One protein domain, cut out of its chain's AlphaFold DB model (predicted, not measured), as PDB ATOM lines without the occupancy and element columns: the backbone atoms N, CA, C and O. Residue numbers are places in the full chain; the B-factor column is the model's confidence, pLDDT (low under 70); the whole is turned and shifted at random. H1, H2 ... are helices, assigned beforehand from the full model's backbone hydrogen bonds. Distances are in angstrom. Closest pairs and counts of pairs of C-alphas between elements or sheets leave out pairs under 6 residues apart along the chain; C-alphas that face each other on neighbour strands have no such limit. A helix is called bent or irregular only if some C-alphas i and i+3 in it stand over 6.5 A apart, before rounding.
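This is residues 458 to 603 of the 680 residues of the protein "Na/Pi cotransporter family protein" of Lachnospiraceae bacterium (UniProt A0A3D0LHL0). Three long helices, H1, H2 and H3, pack side by side as a triangle and make a rod, and a shorter fourth helix, H4, packs on H1 and H2 on the side away from H3. Together these four form an up-and-down bundle, each helix running against the one before it in the chain; the short H5 lies near the beginning of H1 at one end of the rod, and the long link from H3 to H4 loops out past the other. The printed part has 146 residues with five named helices in the order H1, H2, H3, H4, H5 and no named strand, and its class is all helix. It is only just compact, close to loose, with a radius of gyration of the C-alphas of 17.4 A, and it spans 57 by 28 by 27 A.

H3, the longest helix, holds residues 525 to 557 and measures 48.3 A from C-alpha 525 at (161.217, 141.074, 139.864) to C-alpha 557 at (130.982, 113.750, 113.996). H2, residues 490 to 519, measures 45.2 A and is irregular, but only just: C-alphas 494 and 497 are 6.6 A apart. H1, residues 461 to 487, measures 38.7 A and begins with C-alpha 461 at (152.403, 131.637, 150.025). H4, residues 575 to 593, measures 24.9 A; it has a kink of 39 degrees near residue 586 and is only just irregular, with C-alphas 587 and 590 6.6 A apart. H5, residues 598 to 603, ends with C-alpha 603 at (151.110, 126.378, 157.037).

H3 touches H2 at a shallow tilt of 14 degrees, opposite ways, a helical hairpin whose closest C-alphas, those of Ser 549 and Ser 493, are 4.6 A apart. H3 touches H1 at a shallow tilt of 20 degrees, the same way, with the C-alphas of Ser 545 and Thr 481 closest at 5.8 A. H1 and H2 form another helical hairpin, at 15 degrees, closest at the C-alphas of Ala 484 and Gln 492, 5.4 A. H4 touches H2, with residues 495 to 509 of H2 alone; the closest C-alphas are those of Tyr 581 and Pro 498, 5.0 A. H4 also touches H1, its residues 588 to 592 meeting residues 462 to 473 alone, closest at Tyr 588 and Thr 469, whose C-alphas are 6.3 A apart. H3 and H4 are apart. H5 is close to H1 but not clearly touching, the C-alphas of Arg 601 and Pro 461 being 6.1 A apart. Every O i to N i+4 pair is within hydrogen-bond range in H1 and H5, against 21 of 26 in H2, 28 of 29 in H3 and 12 of 15 in H4.

The C-alphas farthest apart, those of His 560 and Glu 602, are 57.7 A apart. The printed part has no cut. The link from H3 to H4, 17 residues, is long; the other links are tight. The mean pLDDT of the printed part is 86.1, and residues 558 to 573 are under 70.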
ATOM      1  N   HIS A 458     161.986 131.506 145.605       76.75
ATOM      2  CA  HIS A 458     160.792 130.885 146.171       76.75
ATOM      3  C   HIS A 458     159.569 131.767 145.937       76.75
ATOM      4  O   HIS A 458     159.647 132.991 146.026       76.75
ATOM      5  N   PHE A 459     158.427 131.142 145.648       81.44
ATOM      6  CA  PHE A 459     157.164 131.864 145.537       81.44
ATOM      7  C   PHE A 459     156.648 132.262 146.925       81.44
ATOM      8  O   PHE A 459     156.888 131.558 147.908       81.44
ATOM      9  N   SER A 460     155.895 133.364 147.006       82.56
ATOM     10  CA  SER A 460     155.144 133.698 148.224       82.56
ATOM     11  C   SER A 460     154.095 132.612 148.522       82.56
ATOM     12  O   SER A 460     153.801 131.799 147.641       82.56
ATOM     13  N   PRO A 461     153.505 132.558 149.729       82.75
ATOM     14  CA  PRO A 461     152.403 131.637 150.025       82.75
ATOM     15  C   PRO A 461     151.247 131.733 149.016       82.75
ATOM     16  O   PRO A 461     150.741 130.722 148.536       82.75
ATOM     17  N   GLU A 462     150.873 132.953 148.635       85.56
ATOM     18  CA  GLU A 462     149.851 133.222 147.621       85.56
ATOM     19  C   GLU A 462     150.297 132.723 146.242       85.56
ATOM     20  O   GLU A 462     149.542 132.024 145.570       85.56
ATOM     21  N   GLY A 463     151.549 132.999 145.854       87.31
ATOM     22  CA  GLY A 463     152.116 132.514 144.595       87.31
ATOM     23  C   GLY A 463     152.217 130.986 144.527       87.31
ATOM     24  O   GLY A 463     151.985 130.410 143.470       87.31
ATOM     25  N   HIS A 464     152.498 130.310 145.645       86.62
ATOM     26  CA  HIS A 464     152.471 128.846 145.719       86.62
ATOM     27  C   HIS A 464     151.081 128.305 145.399       86.62
ATOM     28  O   HIS A 464     150.955 127.463 144.517       86.62
ATOM     29  N   ARG A 465     150.043 128.832 146.060       89.69
ATOM     30  CA  ARG A 465     148.655 128.416 145.831       89.69
ATOM     31  C   ARG A 465     148.220 128.633 144.382       89.69
ATOM     32  O   ARG A 465     147.529 127.790 143.816       89.69
ATOM     33  N   GLU A 466     148.612 129.754 143.786       93.69
ATOM     34  CA  GLU A 466     148.324 130.080 142.387       93.69
ATOM     35  C   GLU A 466     149.001 129.101 141.415       93.69
ATOM     36  O   GLU A 466     148.343 128.573 140.519       93.69
ATOM     37  N   VAL A 467     150.288 128.803 141.618       93.75
ATOM     38  CA  VAL A 467     151.031 127.838 140.790       93.75
ATOM     39  C   VAL A 467     150.502 126.413 140.984       93.75
ATOM     40  O   VAL A 467     150.305 125.715 139.994       93.75
ATOM     41  N   ASP A 468     150.182 125.996 142.212       93.62
ATOM     42  CA  ASP A 468     149.566 124.688 142.493       93.62
ATOM     43  C   ASP A 468     148.214 124.541 141.784       93.62
ATOM     44  O   ASP A 468     147.901 123.491 141.221       93.62
ATOM     45  N   THR A 469     147.421 125.615 141.772       95.62
ATOM     46  CA  THR A 469     146.141 125.650 141.057       95.62
ATOM     47  C   THR A 469     146.360 125.484 139.555       95.62
ATOM     48  O   THR A 469     145.649 124.702 138.927       95.62
ATOM     49  N   MET A 470     147.381 126.146 138.997       96.56
ATOM     50  CA  MET A 470     147.752 126.020 137.586       96.56
ATOM     51  C   MET A 470     148.221 124.599 137.230       96.56
ATOM     52  O   MET A 470     147.758 124.022 136.245       96.56
ATOM     53  N   ILE A 471     149.077 123.996 138.063       97.44
ATOM     54  CA  ILE A 471     149.526 122.603 137.912       97.44
ATOM     55  C   ILE A 471     148.319 121.653 137.919       97.44
ATOM     56  O   ILE A 471     148.190 120.777 137.060       97.44
ATOM     57  N   ALA A 472     147.393 121.833 138.861       96.94
ATOM     58  CA  ALA A 472     146.208 120.990 138.962       96.94
ATOM     59  C   ALA A 472     145.280 121.141 137.744       96.94
ATOM     60  O   ALA A 472     144.855 120.134 137.170       96.94
ATOM     61  N   SER A 473     144.984 122.374 137.319       97.62
ATOM     62  CA  SER A 473     144.078 122.631 136.195       97.62
ATOM     63  C   SER A 473     144.653 122.160 134.860       97.62
ATOM     64  O   SER A 473     143.942 121.515 134.085       97.62
ATOM     65  N   THR A 474     145.940 122.413 134.599       98.12
ATOM     66  CA  THR A 474     146.603 121.971 133.361       98.12
ATOM     67  C   THR A 474     146.767 120.456 133.338       98.12
ATOM     68  O   THR A 474     146.456 119.834 132.324       98.12
ATOM     69  N   GLY A 475     147.162 119.831 134.452       97.69
ATOM     70  CA  GLY A 475     147.225 118.372 134.555       97.69
ATOM     71  C   GLY A 475     145.864 117.704 134.341       97.69
ATOM     72  O   GLY A 475     145.779 116.651 133.701       97.69
ATOM     73  N   TYR A 476     144.783 118.329 134.820       97.38
ATOM     74  CA  TYR A 476     143.419 117.859 134.587       97.38
ATOM     75  C   TYR A 476     142.998 117.988 133.115       97.38
ATOM     76  O   TYR A 476     142.449 117.030 132.570       97.38
ATOM     77  N   ALA A 477     143.299 119.113 132.455       97.00
ATOM     78  CA  ALA A 477     143.046 119.301 131.023       97.00
ATOM     79  C   ALA A 477     143.801 118.271 130.172       97.00
ATOM     80  O   ALA A 477     143.197 117.574 129.362       97.00
ATOM     81  N   LEU A 478     145.101 118.117 130.435       96.62
ATOM     82  CA  LEU A 478     145.977 117.188 129.732       96.62
ATOM     83  C   LEU A 478     145.452 115.751 129.839       96.62
ATOM     84  O   LEU A 478     145.240 115.076 128.833       96.62
ATOM     85  N   LYS A 479     145.160 115.295 131.064       96.50
ATOM     86  CA  LYS A 479     144.606 113.957 131.300       96.50
ATOM     87  C   LYS A 479     143.251 113.762 130.618       96.50
ATOM     88  O   LYS A 479     143.020 112.699 130.051       96.50
ATOM     89  N   MET A 480     142.374 114.765 130.661       95.50
ATOM     90  CA  MET A 480     141.066 114.708 130.005       95.50
ATOM     91  C   MET A 480     141.203 114.534 128.491       95.50
ATOM     92  O   MET A 480     140.527 113.677 127.927       95.50
ATOM     93  N   THR A 481     142.108 115.276 127.850       95.81
ATOM     94  CA  THR A 481     142.410 115.128 126.420       95.81
ATOM     95  C   THR A 481     142.938 113.735 126.095       95.81
ATOM     96  O   THR A 481     142.461 113.108 125.150       95.81
ATOM     97  N   PHE A 482     143.869 113.206 126.895       94.62
ATOM     98  CA  PHE A 482     144.394 111.852 126.699       94.62
ATOM     99  C   PHE A 482     143.334 110.763 126.883       94.62
ATOM    100  O   PHE A 482     143.249 109.845 126.068       94.62
ATOM    101  N   ASP A 483     142.511 110.862 127.929       93.75
ATOM    102  CA  ASP A 483     141.413 109.926 128.174       93.75
ATOM    103  C   ASP A 483     140.369 109.983 127.046       93.75
ATOM    104  O   ASP A 483     139.859 108.935 126.636       93.75
ATOM    105  N   ALA A 484     140.085 111.182 126.522       92.88
ATOM    106  CA  ALA A 484     139.194 111.385 125.384       92.88
ATOM    107  C   ALA A 484     139.745 110.735 124.108       92.88
ATOM    108  O   ALA A 484     139.017 110.011 123.432       92.88
ATOM    109  N   PHE A 485     141.036 110.934 123.823       91.69
ATOM    110  CA  PHE A 485     141.718 110.357 122.663       91.69
ATOM    111  C   PHE A 485     141.772 108.823 122.736       91.69
ATOM    112  O   PHE A 485     141.535 108.122 121.757       91.69
ATOM    113  N   LEU A 486     142.062 108.269 123.919       90.06
ATOM    114  CA  LEU A 486     142.179 106.823 124.122       90.06
ATOM    115  C   LEU A 486     140.839 106.095 123.937       90.06
ATOM    116  O   LEU A 486     140.806 104.985 123.403       90.06
ATOM    117  N   LYS A 487     139.751 106.692 124.432       89.94
ATOM    118  CA  LYS A 487     138.419 106.069 124.488       89.94
ATOM    119  C   LYS A 487     137.488 106.518 123.366       89.94
ATOM    120  O   LYS A 487     136.341 106.081 123.354       89.94
ATOM    121  N   ASP A 488     137.965 107.373 122.463       86.44
ATOM    122  CA  ASP A 488     137.148 108.052 121.456       86.44
ATOM    123  C   ASP A 488     135.921 108.743 122.112       86.44
ATOM    124  O   ASP A 488     134.790 108.654 121.632       86.44
ATOM    125  N   ASP A 489     136.130 109.393 123.267       88.81
ATOM    126  CA  ASP A 489     135.064 109.953 124.110       88.81
ATOM    127  C   ASP A 489     134.833 111.443 123.826       88.81
ATOM    128  O   ASP A 489     135.425 112.336 124.442       88.81
ATOM    129  N   MET A 490     133.885 111.707 122.926       87.56
ATOM    130  CA  MET A 490     133.462 113.059 122.560       87.56
ATOM    131  C   MET A 490     132.990 113.895 123.761       87.56
ATOM    132  O   MET A 490     133.171 115.114 123.774       87.56
ATOM    133  N   SER A 491     132.379 113.269 124.774       88.06
ATOM    134  CA  SER A 491     131.841 113.989 125.932       88.06
ATOM    135  C   SER A 491     132.951 114.620 126.771       88.06
ATOM    136  O   SER A 491     132.760 115.698 127.334       88.06
ATOM    137  N   GLN A 492     134.127 113.988 126.816       90.06
ATOM    138  CA  GLN A 492     135.316 114.547 127.451       90.06
ATOM    139  C   GLN A 492     135.940 115.630 126.568       90.06
ATOM    140  O   GLN A 492     136.225 116.711 127.073       90.06
ATOM    141  N   SER A 493     136.064 115.408 125.253       90.62
ATOM    142  CA  SER A 493     136.633 116.397 124.321       90.62
ATOM    143  C   SER A 493     135.915 117.751 124.378       90.62
ATOM    144  O   SER A 493     136.551 118.802 124.437       90.62
ATOM    145  N   VAL A 494     134.581 117.737 124.439       89.62
ATOM    146  CA  VAL A 494     133.727 118.937 124.539       89.62
ATOM    147  C   VAL A 494     134.004 119.762 125.806       89.62
ATOM    148  O   VAL A 494     133.731 120.963 125.841       89.62
ATOM    149  N   ARG A 495     134.554 119.145 126.855       92.69
ATOM    150  CA  ARG A 495     134.813 119.779 128.155       92.69
ATOM    151  C   ARG A 495     136.201 120.408 128.271       92.69
ATOM    152  O   ARG A 495     136.425 121.126 129.247       92.69
ATOM    153  N   VAL A 496     137.102 120.151 127.320       94.62
ATOM    154  CA  VAL A 496     138.488 120.644 127.354       94.62
ATOM    155  C   VAL A 496     138.571 122.117 126.958       94.62
ATOM    156  O   VAL A 496     139.244 122.884 127.640       94.62
ATOM    157  N   GLU A 497     137.845 122.541 125.922       93.00
ATOM    158  CA  GLU A 497     137.871 123.935 125.448       93.00
ATOM    159  C   GLU A 497     137.428 124.952 126.526       93.00
ATOM    160  O   GLU A 497     138.199 125.869 126.822       93.00
ATOM    161  N   PRO A 498     136.280 124.783 127.227       93.75
ATOM    162  CA  PRO A 498     135.917 125.686 128.323       93.75
ATOM    163  C   PRO A 498     136.966 125.739 129.446       93.75
ATOM    164  O   PRO A 498     137.133 126.777 130.090       93.75
ATOM    165  N   LEU A 499     137.663 124.627 129.708       95.94
ATOM    166  CA  LEU A 499     138.728 124.567 130.710       95.94
ATOM    167  C   LEU A 499     139.968 125.337 130.248       95.94
ATOM    168  O   LEU A 499     140.524 126.096 131.037       95.94
ATOM    169  N   SER A 500     140.364 125.187 128.982       96.25
ATOM    170  CA  SER A 500     141.463 125.944 128.368       96.25
ATOM    171  C   SER A 500     141.222 127.455 128.474       96.25
ATOM    172  O   SER A 500     142.067 128.190 128.983       96.25
ATOM    173  N   GLU A 501     140.018 127.921 128.127       95.31
ATOM    174  CA  GLU A 501     139.648 129.338 128.252       95.31
ATOM    175  C   GLU A 501     139.586 129.814 129.715       95.31
ATOM    176  O   GLU A 501     139.915 130.963 130.025       95.31
ATOM    177  N   THR A 502     139.208 128.934 130.647       96.44
ATOM    178  CA  THR A 502     139.268 129.239 132.087       96.44
ATOM    179  C   THR A 502     140.715 129.392 132.556       96.44
ATOM    180  O   THR A 502     141.024 130.323 133.296       96.44
ATOM    181  N   ILE A 503     141.621 128.521 132.104       97.25
ATOM    182  CA  ILE A 503     143.052 128.572 132.433       97.25
ATOM    183  C   ILE A 503     143.693 129.838 131.867       97.25
ATOM    184  O   ILE A 503     144.452 130.508 132.560       97.25
ATOM    185  N   LYS A 504     143.318 130.239 130.652       96.75
ATOM    186  CA  LYS A 504     143.754 131.506 130.058       96.75
ATOM    187  C   LYS A 504     143.341 132.714 130.898       96.75
ATOM    188  O   LYS A 504     144.135 133.623 131.128       96.75
ATOM    189  N   LYS A 505     142.117 132.705 131.435       96.75
ATOM    190  CA  LYS A 505     141.666 133.728 132.389       96.75
ATOM    191  C   LYS A 505     142.417 133.646 133.722       96.75
ATOM    192  O   LYS A 505     142.792 134.681 134.267       96.75
ATOM    193  N   LEU A 506     142.657 132.439 134.232       96.62
ATOM    194  CA  LEU A 506     143.430 132.200 135.451       96.62
ATOM    195  C   LEU A 506     144.850 132.773 135.333       96.62
ATOM    196  O   LEU A 506     145.318 133.417 136.268       96.62
ATOM    197  N   VAL A 507     145.504 132.614 134.178       97.00
ATOM    198  CA  VAL A 507     146.804 133.232 133.886       97.00
ATOM    199  C   VAL A 507     146.738 134.745 134.096       97.00
ATOM    200  O   VAL A 507     147.537 135.280 134.858       97.00
ATOM    201  N   GLU A 508     145.769 135.440 133.497       96.38
ATOM    202  CA  GLU A 508     145.643 136.900 133.632       96.38
ATOM    203  C   GLU A 508     145.366 137.356 135.076       96.38
ATOM    204  O   GLU A 508     145.888 138.386 135.516       96.38
ATOM    205  N   VAL A 509     144.613 136.566 135.849       95.69
ATOM    206  CA  VAL A 509     144.398 136.813 137.286       95.69
ATOM    207  C   VAL A 509     145.715 136.700 138.058       95.69
ATOM    208  O   VAL A 509     146.080 137.628 138.779       95.69
ATOM    209  N   ILE A 510     146.477 135.618 137.861       95.00
ATOM    210  CA  ILE A 510     147.764 135.395 138.542       95.00
ATOM    211  C   ILE A 510     148.773 136.494 138.183       95.00
ATOM    212  O   ILE A 510     149.473 137.011 139.058       95.00
ATOM    213  N   LYS A 511     148.832 136.899 136.906       93.81
ATOM    214  CA  LYS A 511     149.679 138.017 136.461       93.81
ATOM    215  C   LYS A 511     149.314 139.315 137.186       93.81
ATOM    216  O   LYS A 511     150.208 140.019 137.650       93.81
ATOM    217  N   SER A 512     148.020 139.605 137.320       93.25
ATOM    218  CA  SER A 512     147.528 140.802 138.015       93.25
ATOM    219  C   SER A 512     147.898 140.782 139.502       93.25
ATOM    220  O   SER A 512     148.500 141.737 139.992       93.25
ATOM    221  N   HIS A 513     147.665 139.661 140.194       92.12
ATOM    222  CA  HIS A 513     148.065 139.503 141.595       92.12
ATOM    223  C   HIS A 513     149.584 139.626 141.790       92.12
ATOM    224  O   HIS A 513     150.047 140.178 142.788       92.12
ATOM    225  N   HIS A 514     150.391 139.127 140.849       90.19
ATOM    226  CA  HIS A 514     151.843 139.284 140.916       90.19
ATOM    227  C   HIS A 514     152.268 140.756 140.814       90.19
ATOM    228  O   HIS A 514     153.142 141.177 141.570       90.19
ATOM    229  N   VAL A 515     151.636 141.547 139.941       89.62
ATOM    230  CA  VAL A 515     151.907 142.991 139.827       89.62
ATOM    231  C   VAL A 515     151.563 143.725 141.124       89.62
ATOM    232  O   VAL A 515     152.362 144.545 141.573       89.62
ATOM    233  N   GLU A 516     150.432 143.410 141.758       89.00
ATOM    234  CA  GLU A 516     150.054 143.983 143.059       89.00
ATOM    235  C   GLU A 516     151.089 143.640 144.141       89.00
ATOM    236  O   GLU A 516     151.617 144.526 144.814       89.00
ATOM    237  N   ARG A 517     151.493 142.366 144.237       87.81
ATOM    238  CA  ARG A 517     152.533 141.934 145.186       87.81
ATOM    239  C   ARG A 517     153.883 142.602 144.931       87.81
ATOM    240  O   ARG A 517     154.621 142.855 145.885       87.81
ATOM    241  N   LEU A 518     154.210 142.882 143.670       86.06
ATOM    242  CA  LEU A 518     155.439 143.574 143.295       86.06
ATOM    243  C   LEU A 518     155.404 145.044 143.732       86.06
ATOM    244  O   LEU A 518     156.402 145.549 144.243       86.06
ATOM    245  N   GLN A 519     154.258 145.716 143.575       86.69
ATOM    246  CA  GLN A 519     154.050 147.099 144.025       86.69
ATOM    247  C   GLN A 519     154.139 147.230 145.550       86.69
ATOM    248  O   GLN A 519     154.714 148.200 146.045       86.69
ATOM    249  N   ASP A 520     153.646 146.229 146.279       84.06
ATOM    250  CA  ASP A 520     153.694 146.180 147.744       84.06
ATOM    251  C   ASP A 520     155.060 145.741 148.310       84.06
ATOM    252  O   ASP A 520     155.262 145.742 149.524       84.06
ATOM    253  N   GLY A 521     156.012 145.348 147.452       76.31
ATOM    254  CA  GLY A 521     157.336 144.863 147.862       76.31
ATOM    255  C   GLY A 521     157.341 143.447 148.457       76.31
ATOM    256  O   GLY A 521     158.322 143.047 149.082       76.31
ATOM    257  N   ASN A 522     156.267 142.678 148.254       72.94
ATOM    258  CA  ASN A 522     156.096 141.319 148.777       72.94
ATOM    259  C   ASN A 522     156.713 140.230 147.873       72.94
ATOM    260  O   ASN A 522     156.724 139.055 148.249       72.94
ATOM    261  N   CYS A 523     157.220 140.582 146.683       76.44
ATOM    262  CA  CYS A 523     157.941 139.666 145.792       76.44
ATOM    263  C   CYS A 523     159.041 140.360 144.964       76.44
ATOM    264  O   CYS A 523     159.027 141.574 144.788       76.44
ATOM    265  N   SER A 524     159.990 139.574 144.439       78.56
ATOM    266  CA  SER A 524     161.098 140.033 143.582       78.56
ATOM    267  C   SER A 524     160.722 140.088 142.096       78.56
ATOM    268  O   SER A 524     159.943 139.247 141.641       78.56
ATOM    269  N   ILE A 525     161.369 140.974 141.329       81.00
ATOM    270  CA  ILE A 525     161.217 141.074 139.864       81.00
ATOM    271  C   ILE A 525     161.693 139.784 139.179       81.00
ATOM    272  O   ILE A 525     161.024 139.265 138.291       81.00
ATOM    273  N   GLU A 526     162.822 139.238 139.624       78.56
ATOM    274  CA  GLU A 526     163.458 138.045 139.061       78.56
ATOM    275  C   GLU A 526     162.563 136.806 139.221       78.56
ATOM    276  O   GLU A 526     162.334 136.071 138.263       78.56
ATOM    277  N   GLY A 527     161.957 136.632 140.402       80.75
ATOM    278  CA  GLY A 527     160.941 135.602 140.656       80.75
ATOM    279  C   GLY A 527     159.699 135.710 139.758       80.75
ATOM    280  O   GLY A 527     159.066 134.697 139.459       80.75
ATOM    281  N   GLY A 528     159.370 136.922 139.303       85.06
ATOM    282  CA  GLY A 528     158.283 137.173 138.360       85.06
ATOM    283  C   GLY A 528     158.538 136.588 136.977       85.06
ATOM    284  O   GLY A 528     157.623 136.025 136.387       85.06
ATOM    285  N   VAL A 529     159.780 136.645 136.484       88.88
ATOM    286  CA  VAL A 529     160.152 136.099 135.164       88.88
ATOM    287  C   VAL A 529     159.852 134.600 135.101       88.88
ATOM    288  O   VAL A 529     159.101 134.165 134.232       88.88
ATOM    289  N   TYR A 530     160.321 133.833 136.091       91.50
ATOM    290  CA  TYR A 530     160.044 132.395 136.166       91.50
ATOM    291  C   TYR A 530     158.544 132.089 136.275       91.50
ATOM    292  O   TYR A 530     158.073 131.117 135.690       91.50
ATOM    293  N   LEU A 531     157.779 132.914 137.003       92.62
ATOM    294  CA  LEU A 531     156.326 132.765 137.087       92.62
ATOM    295  C   LEU A 531     155.673 132.950 135.712       92.62
ATOM    296  O   LEU A 531     154.873 132.110 135.309       92.62
ATOM    297  N   PHE A 532     156.011 134.012 134.978       93.69
ATOM    298  CA  PHE A 532     155.449 134.254 133.647       93.69
ATOM    299  C   PHE A 532     155.794 133.134 132.658       93.69
ATOM    300  O   PHE A 532     154.915 132.703 131.909       93.69
ATOM    301  N   ASP A 533     157.028 132.628 132.686       95.56
ATOM    302  CA  ASP A 533     157.462 131.542 131.803       95.56
ATOM    303  C   ASP A 533     156.738 130.219 132.117       95.56
ATOM    304  O   ASP A 533     156.326 129.496 131.199       95.56
ATOM    305  N   LEU A 534     156.505 129.924 133.406       96.75
ATOM    306  CA  LEU A 534     155.673 128.793 133.828       96.75
ATOM    307  C   LEU A 534     154.233 128.955 133.337       96.75
ATOM    308  O   LEU A 534     153.699 128.043 132.710       96.75
ATOM    309  N   LEU A 535     153.615 130.117 133.579       97.56
ATOM    310  CA  LEU A 535     152.235 130.396 133.162       97.56
ATOM    311  C   LEU A 535     152.057 130.242 131.647       97.56
ATOM    312  O   LEU A 535     151.097 129.609 131.214       97.56
ATOM    313  N   ASN A 536     152.998 130.756 130.850       97.38
ATOM    314  CA  ASN A 536     152.976 130.592 129.398       97.38
ATOM    315  C   ASN A 536     153.087 129.110 128.999       97.38
ATOM    316  O   ASN A 536     152.341 128.656 128.136       97.38
ATOM    317  N   SER A 537     153.962 128.333 129.642       98.06
ATOM    318  CA  SER A 537     154.086 126.896 129.356       98.06
ATOM    319  C   SER A 537     152.791 126.136 129.682       98.06
ATOM    320  O   SER A 537     152.333 125.323 128.879       98.06
ATOM    321  N   PHE A 538     152.149 126.441 130.815       98.38
ATOM    322  CA  PHE A 538     150.871 125.837 131.203       98.38
ATOM    323  C   PHE A 538     149.719 126.201 130.255       98.38
ATOM    324  O   PHE A 538     148.966 125.309 129.858       98.38
ATOM    325  N   GLU A 539     149.611 127.473 129.853       97.62
ATOM    326  CA  GLU A 539     148.611 127.950 128.884       97.62
ATOM    327  C   GLU A 539     148.766 127.248 127.529       97.62
ATOM    328  O   GLU A 539     147.785 126.809 126.921       97.62
ATOM    329  N   ARG A 540     150.009 127.102 127.054       98.12
ATOM    330  CA  ARG A 540     150.301 126.449 125.774       98.12
ATOM    331  C   ARG A 540     149.921 124.975 125.785       98.12
ATOM    332  O   ARG A 540     149.257 124.528 124.852       98.12
ATOM    333  N   ILE A 541     150.244 124.241 126.855       98.12
ATOM    334  CA  ILE A 541     149.829 122.836 127.014       98.12
ATOM    335  C   ILE A 541     148.301 122.708 126.920       98.12
ATOM    336  O   ILE A 541     147.793 121.817 126.233       98.12
ATOM    337  N   THR A 542     147.541 123.602 127.558       97.50
ATOM    338  CA  THR A 542     146.070 123.553 127.502       97.50
ATOM    339  C   THR A 542     145.498 123.988 126.159       97.50
ATOM    340  O   THR A 542     144.518 123.402 125.704       97.50
ATOM    341  N   SER A 543     146.150 124.923 125.465       96.56
ATOM    342  CA  SER A 543     145.780 125.293 124.096       96.56
ATOM    343  C   SER A 543     145.960 124.120 123.127       96.56
ATOM    344  O   SER A 543     145.066 123.849 122.330       96.56
ATOM    345  N   HIS A 544     147.068 123.383 123.218       97.75
ATOM    346  CA  HIS A 544     147.258 122.162 122.428       97.75
ATOM    347  C   HIS A 544     146.243 121.074 122.823       97.75
ATOM    348  O   HIS A 544     145.736 120.347 121.973       97.75
ATOM    349  N   SER A 545     145.861 121.004 124.105       97.12
ATOM    350  CA  SER A 545     144.851 120.053 124.603       97.12
ATOM    351  C   SER A 545     143.474 120.297 123.977       97.12
ATOM    352  O   SER A 545     142.759 119.347 123.632       97.12
ATOM    353  N   ALA A 546     143.118 121.567 123.795       95.00
ATOM    354  CA  ALA A 546     141.919 121.996 123.090       95.00
ATOM    355  C   ALA A 546     141.953 121.648 121.591       95.00
ATOM    356  O   ALA A 546     140.982 121.077 121.089       95.00
ATOM    357  N   ASN A 547     143.072 121.897 120.899       94.88
ATOM    358  CA  ASN A 547     143.239 121.538 119.482       94.88
ATOM    359  C   ASN A 547     143.038 120.034 119.246       94.88
ATOM    360  O   ASN A 547     142.242 119.630 118.400       94.88
ATOM    361  N   ILE A 548     143.681 119.188 120.055       94.75
ATOM    362  CA  ILE A 548     143.522 117.728 119.963       94.75
ATOM    363  C   ILE A 548     142.063 117.328 120.210       94.75
ATOM    364  O   ILE A 548     141.502 116.512 119.483       94.75
ATOM    365  N   SER A 549     141.404 117.951 121.189       93.75
ATOM    366  CA  SER A 549     139.986 117.697 121.473       93.75
ATOM    367  C   SER A 549     139.079 118.060 120.300       93.75
ATOM    368  O   SER A 549     138.134 117.330 120.001       93.75
ATOM    369  N   LEU A 550     139.391 119.143 119.590       90.69
ATOM    370  CA  LEU A 550     138.716 119.521 118.354       90.69
ATOM    371  C   LEU A 550     138.912 118.459 117.260       90.69
ATOM    372  O   LEU A 550     137.946 118.106 116.584       90.69
ATOM    373  N   HIS A 551     140.121 117.911 117.108       91.81
ATOM    374  CA  HIS A 551     140.400 116.838 116.146       91.81
ATOM    375  C   HIS A 551     139.622 115.549 116.456       91.81
ATOM    376  O   HIS A 551     139.042 114.963 115.538       91.81
ATOM    377  N   ILE A 552     139.505 115.170 117.735       91.06
ATOM    378  CA  ILE A 552     138.670 114.038 118.179       91.06
ATOM    379  C   ILE A 552     137.197 114.278 117.805       91.06
ATOM    380  O   ILE A 552     136.542 113.411 117.222       91.06
ATOM    381  N   ILE A 553     136.664 115.474 118.091       88.94
ATOM    382  CA  ILE A 553     135.265 115.812 117.779       88.94
ATOM    383  C   ILE A 553     135.011 115.769 116.267       88.94
ATOM    384  O   ILE A 553     133.996 115.210 115.844       88.94
ATOM    385  N   LYS A 554     135.927 116.321 115.455       85.75
ATOM    386  CA  LYS A 554     135.843 116.281 113.986       85.75
ATOM    387  C   LYS A 554     135.769 114.842 113.468       85.75
ATOM    388  O   LYS A 554     134.924 114.545 112.626       85.75
ATOM    389  N   ARG A 555     136.588 113.933 114.008       86.62
ATOM    390  CA  ARG A 555     136.526 112.508 113.652       86.62
ATOM    391  C   ARG A 555     135.179 111.883 114.011       86.62
ATOM    392  O   ARG A 555     134.596 111.212 113.168       86.62
ATOM    393  N   ILE A 556     134.699 112.075 115.242       85.81
ATOM    394  CA  ILE A 556     133.495 111.383 115.738       85.81
ATOM    395  C   ILE A 556     132.225 111.875 115.030       85.81
ATOM    396  O   ILE A 556     131.338 111.071 114.747       85.81
ATOM    397  N   ARG A 557     132.128 113.177 114.729       81.56
ATOM    398  CA  ARG A 557     130.982 113.750 113.996       81.56
ATOM    399  C   ARG A 557     131.036 113.493 112.486       81.56
ATOM    400  O   ARG A 557     129.993 113.463 111.843       81.56
ATOM    401  N   GLY A 558     132.227 113.281 111.927       69.56
ATOM    402  CA  GLY A 558     132.443 113.195 110.486       69.56
ATOM    403  C   GLY A 558     132.544 114.580 109.830       69.56
ATOM    404  O   GLY A 558     131.819 115.515 110.162       69.56
ATOM    405  N   ASP A 559     133.453 114.703 108.863       59.31
ATOM    406  CA  ASP A 559     133.883 115.975 108.251       59.31
ATOM    407  C   ASP A 559     132.761 116.726 107.492       59.31
ATOM    408  O   ASP A 559     132.829 117.930 107.274       59.31
ATOM    409  N   HIS A 560     131.682 116.033 107.105       52.19
ATOM    410  CA  HIS A 560     130.582 116.601 106.312       52.19
ATOM    411  C   HIS A 560     129.578 117.458 107.103       52.19
ATOM    412  O   HIS A 560     128.785 118.163 106.480       52.19
ATOM    413  N   GLU A 561     129.603 117.424 108.440       47.78
ATOM    414  CA  GLU A 561     128.723 118.232 109.306       47.78
ATOM    415  C   GLU A 561     129.459 119.386 110.016       47.78
ATOM    416  O   GLU A 561     128.869 120.083 110.843       47.78
ATOM    417  N   PHE A 562     130.746 119.604 109.718       51.72
ATOM    418  CA  PHE A 562     131.588 120.559 110.438       51.72
ATOM    419  C   PHE A 562     131.758 121.876 109.657       51.72
ATOM    420  O   PHE A 562     132.454 121.922 108.647       51.72
ATOM    421  N   ASP A 563     131.131 122.964 110.120       51.22
ATOM    422  CA  ASP A 563     131.325 124.303 109.545       51.22
ATOM    423  C   ASP A 563     132.573 124.974 110.146       51.22
ATOM    424  O   ASP A 563     132.566 125.460 111.281       51.22
ATOM    425  N   GLU A 564     133.669 125.004 109.381       46.59
ATOM    426  CA  GLU A 564     134.915 125.671 109.780       46.59
ATOM    427  C   GLU A 564     134.759 127.190 109.947       46.59
ATOM    428  O   GLU A 564     135.537 127.802 110.682       46.59
ATOM    429  N   MET A 565     133.742 127.811 109.333       41.00
ATOM    430  CA  MET A 565     133.520 129.258 109.416       41.00
ATOM    431  C   MET A 565     132.940 129.701 110.774       41.00
ATOM    432  O   MET A 565     132.955 130.895 111.082       41.00
ATOM    433  N   HIS A 566     132.497 128.754 111.614       45.78
ATOM    434  CA  HIS A 566     131.983 128.994 112.969       45.78
ATOM    435  C   HIS A 566     132.894 128.510 114.109       45.78
ATOM    436  O   HIS A 566     132.529 128.663 115.271       45.78
ATOM    437  N   GLY A 567     134.103 128.027 113.800       41.62
ATOM    438  CA  GLY A 567     135.303 128.146 114.644       41.62
ATOM    439  C   GLY A 567     135.324 127.545 116.058       41.62
ATOM    440  O   GLY A 567     136.375 127.595 116.683       41.62
ATOM    441  N   HIS A 568     134.244 126.957 116.567       48.22
ATOM    442  CA  HIS A 568     134.229 126.277 117.859       48.22
ATOM    443  C   HIS A 568     133.328 125.041 117.758       48.22
ATOM    444  O   HIS A 568     132.152 125.129 117.414       48.22
ATOM    445  N   ALA A 569     133.869 123.855 118.058       48.34
ATOM    446  CA  ALA A 569     133.081 122.616 118.108       48.34
ATOM    447  C   ALA A 569     131.923 122.675 119.129       48.34
ATOM    448  O   ALA A 569     130.958 121.909 119.016       48.34
ATOM    449  N   ASN A 570     132.035 123.596 120.090       53.38
ATOM    450  CA  ASN A 570     130.969 124.088 120.945       53.38
ATOM    451  C   ASN A 570     130.565 125.479 120.487       53.38
ATOM    452  O   ASN A 570     131.407 126.358 120.402       53.38
ATOM    453  N   ASP A 571     129.275 125.723 120.310       60.06
ATOM    454  CA  ASP A 571     128.792 127.093 120.349       60.06
ATOM    455  C   ASP A 571     129.199 127.686 121.715       60.06
ATOM    456  O   ASP A 571     128.679 127.263 122.751       60.06
ATOM    457  N   ASN A 572     130.160 128.618 121.752       58.53
ATOM    458  CA  ASN A 572     130.578 129.302 122.988       58.53
ATOM    459  C   ASN A 572     129.404 130.067 123.636       58.53
ATOM    460  O   ASN A 572     129.490 130.509 124.783       58.53
ATOM    461  N   PHE A 573     128.289 130.209 122.910       59.12
ATOM    462  CA  PHE A 573     127.026 130.743 123.393       59.12
ATOM    463  C   PHE A 573     126.038 129.678 123.892       59.12
ATOM    464  O   PHE A 573     125.011 130.066 124.457       59.12
ATOM    465  N   SER A 574     126.337 128.381 123.757       76.69
ATOM    466  CA  SER A 574     125.528 127.298 124.333       76.69
ATOM    467  C   SER A 574     125.488 127.387 125.857       76.69
ATOM    468  O   SER A 574     126.447 127.807 126.517       76.69
ATOM    469  N   GLU A 575     124.356 126.995 126.435       79.31
ATOM    470  CA  GLU A 575     124.181 127.008 127.887       79.31
ATOM    471  C   GLU A 575     125.089 125.970 128.560       79.31
ATOM    472  O   GLU A 575     125.616 126.222 129.642       79.31
ATOM    473  N   GLU A 576     125.365 124.851 127.887       81.31
ATOM    474  CA  GLU A 576     126.297 123.820 128.337       81.31
ATOM    475  C   GLU A 576     127.736 124.344 128.428       81.31
ATOM    476  O   GLU A 576     128.400 124.134 129.446       81.31
ATOM    477  N   TYR A 577     128.211 125.069 127.406       86.00
ATOM    478  CA  TYR A 577     129.540 125.685 127.424       86.00
ATOM    479  C   TYR A 577     129.662 126.693 128.568       86.00
ATOM    480  O   TYR A 577     130.600 126.623 129.362       86.00
ATOM    481  N   LYS A 578     128.684 127.601 128.697       87.50
ATOM    482  CA  LYS A 578     128.666 128.602 129.774       87.50
ATOM    483  C   LYS A 578     128.647 127.942 131.149       87.50
ATOM    484  O   LYS A 578     129.374 128.384 132.034       87.50
ATOM    485  N   ALA A 579     127.854 126.887 131.333       89.88
ATOM    486  CA  ALA A 579     127.789 126.153 132.592       89.88
ATOM    487  C   ALA A 579     129.131 125.490 132.938       89.88
ATOM    488  O   ALA A 579     129.584 125.606 134.074       89.88
ATOM    489  N   LEU A 580     129.795 124.849 131.967       91.81
ATOM    490  CA  LEU A 580     131.125 124.258 132.156       91.81
ATOM    491  C   LEU A 580     132.187 125.314 132.460       91.81
ATOM    492  O   LEU A 580     132.981 125.127 133.376       91.81
ATOM    493  N   TYR A 581     132.171 126.434 131.736       90.94
ATOM    494  CA  TYR A 581     133.074 127.554 131.977       90.94
ATOM    495  C   TYR A 581     132.907 128.097 133.403       90.94
ATOM    496  O   TYR A 581     133.869 128.142 134.163       90.94
ATOM    497  N   ARG A 582     131.669 128.397 133.827       93.00
ATOM    498  CA  ARG A 582     131.376 128.836 135.205       93.00
ATOM    499  C   ARG A 582     131.752 127.793 136.251       93.00
ATOM    500  O   ARG A 582     132.248 128.147 137.318       93.00
ATOM    501  N   TYR A 583     131.535 126.515 135.954       94.69
ATOM    502  CA  TYR A 583     131.965 125.430 136.825       94.69
ATOM    503  C   TYR A 583     133.484 125.457 137.019       94.69
ATOM    504  O   TYR A 583     133.942 125.457 138.158       94.69
ATOM    505  N   TYR A 584     134.274 125.553 135.949       96.81
ATOM    506  CA  TYR A 584     135.731 125.617 136.068       96.81
ATOM    507  C   TYR A 584     136.226 126.902 136.738       96.81
ATOM    508  O   TYR A 584     137.155 126.822 137.540       96.81
ATOM    509  N   GLU A 585     135.589 128.054 136.500       95.31
ATOM    510  CA  GLU A 585     135.885 129.283 137.252       95.31
ATOM    511  C   GLU A 585     135.704 129.062 138.758       95.31
ATOM    512  O   GLU A 585     136.608 129.372 139.532       95.31
ATOM    513  N   SER A 586     134.598 128.429 139.167       95.44
ATOM    514  CA  SER A 586     134.338 128.134 140.582       95.44
ATOM    515  C   SER A 586     135.349 127.171 141.210       95.44
ATOM    516  O   SER A 586     135.575 127.202 142.418       95.44
ATOM    517  N   GLN A 587     135.966 126.306 140.399       95.00
ATOM    518  CA  GLN A 587     136.942 125.321 140.864       95.00
ATOM    519  C   GLN A 587     138.363 125.885 140.942       95.00
ATOM    520  O   GLN A 587     139.099 125.517 141.852       95.00
ATOM    521  N   TYR A 588     138.760 126.747 140.001       95.56
ATOM    522  CA  TYR A 588     140.162 127.149 139.840       95.56
ATOM    523  C   TYR A 588     140.412 128.653 140.006       95.56
ATOM    524  O   TYR A 588     141.496 129.037 140.427       95.56
ATOM    525  N   ILE A 589     139.437 129.521 139.724       93.88
ATOM    526  CA  ILE A 589     139.612 130.977 139.855       93.88
ATOM    527  C   ILE A 589     139.083 131.463 141.203       93.88
ATOM    528  O   ILE A 589     139.822 132.091 141.958       93.88
ATOM    529  N   ASP A 590     137.834 131.141 141.541       92.94
ATOM    530  CA  ASP A 590     137.193 131.629 142.768       92.94
ATOM    531  C   ASP A 590     138.012 131.343 144.040       92.94
ATOM    532  O   ASP A 590     138.119 132.243 144.878       92.94
ATOM    533  N   PRO A 591     138.663 130.168 144.204       90.25
ATOM    534  CA  PRO A 591     139.480 129.924 145.383       90.25
ATOM    535  C   PRO A 591     140.615 130.941 145.528       90.25
ATOM    536  O   PRO A 591     140.803 131.476 146.621       90.25
ATOM    537  N   ILE A 592     141.360 131.241 144.462       90.88
ATOM    538  CA  ILE A 592     142.551 132.100 144.551       90.88
ATOM    539  C   ILE A 592     142.219 133.586 144.742       90.88
ATOM    540  O   ILE A 592     143.084 134.343 145.170       90.88
ATOM    541  N   LEU A 593     140.975 133.999 144.473       88.88
ATOM    542  CA  LEU A 593     140.496 135.360 144.738       88.88
ATOM    543  C   LEU A 593     140.229 135.612 146.232       88.88
ATOM    544  O   LEU A 593     140.168 136.761 146.669       88.88
ATOM    545  N   VAL A 594     140.062 134.551 147.030       84.88
ATOM    546  CA  VAL A 594     139.852 134.660 148.478       84.88
ATOM    547  C   VAL A 594     141.207 134.758 149.193       84.88
ATOM    548  O   VAL A 594     142.036 133.852 149.025       84.88
ATOM    549  N   PRO A 595     141.436 135.791 150.033       77.69
ATOM    550  CA  PRO A 595     142.668 135.923 150.808       77.69
ATOM    551  C   PRO A 595     142.923 134.703 151.697       77.69
ATOM    552  O   PRO A 595     141.996 134.168 152.306       77.69
ATOM    553  N   LEU A 596     144.189 134.295 151.810       78.50
ATOM    554  CA  LEU A 596     144.602 133.221 152.716       78.50
ATOM    555  C   LEU A 596     144.285 133.583 154.172       78.50
ATOM    556  O   LEU A 596     144.579 134.691 154.628       78.50
ATOM    557  N   THR A 597     143.749 132.624 154.926       81.00
ATOM    558  CA  THR A 597     143.623 132.771 156.381       81.00
ATOM    559  C   THR A 597     145.010 132.769 157.048       81.00
ATOM    560  O   THR A 597     145.967 132.218 156.490       81.00
ATOM    561  N   PRO A 598     145.167 133.351 158.255       76.88
ATOM    562  CA  PRO A 598     146.445 133.338 158.973       76.88
ATOM    563  C   PRO A 598     147.013 131.925 159.181       76.88
ATOM    564  O   PRO A 598     148.215 131.722 159.036       76.88
ATOM    565  N   GLU A 599     146.147 130.947 159.452       76.38
ATOM    566  CA  GLU A 599     146.515 129.540 159.656       76.38
ATOM    567  C   GLU A 599     147.033 128.883 158.365       76.38
ATOM    568  O   GLU A 599     148.047 128.181 158.384       76.38
ATOM    569  N   GLU A 600     146.379 129.140 157.226       75.88
ATOM    570  CA  GLU A 600     146.821 128.648 155.914       75.88
ATOM    571  C   GLU A 600     148.131 129.299 155.481       75.88
ATOM    572  O   GLU A 600     149.025 128.618 154.974       75.88
ATOM    573  N   ARG A 601     148.276 130.606 155.722       76.81
ATOM    574  CA  ARG A 601     149.516 131.328 155.442       76.81
ATOM    575  C   ARG A 601     150.668 130.774 156.281       76.81
ATOM    576  O   ARG A 601     151.737 130.527 155.735       76.81
ATOM    577  N   GLU A 602     150.460 130.529 157.573       75.00
ATOM    578  CA  GLU A 602     151.481 129.945 158.453       75.00
ATOM    579  C   GLU A 602     151.842 128.509 158.043       75.00
ATOM    580  O   GLU A 602     153.010 128.126 158.069       75.00
ATOM    581  N   ARG A 603     150.861 127.709 157.603       79.56
ATOM    582  CA  ARG A 603     151.110 126.378 157.037       79.56
ATOM    583  C   ARG A 603     151.975 126.449 155.775       79.56
ATOM    584  O   ARG A 603     152.976 125.745 155.709       79.56
TER     585      ARG A 603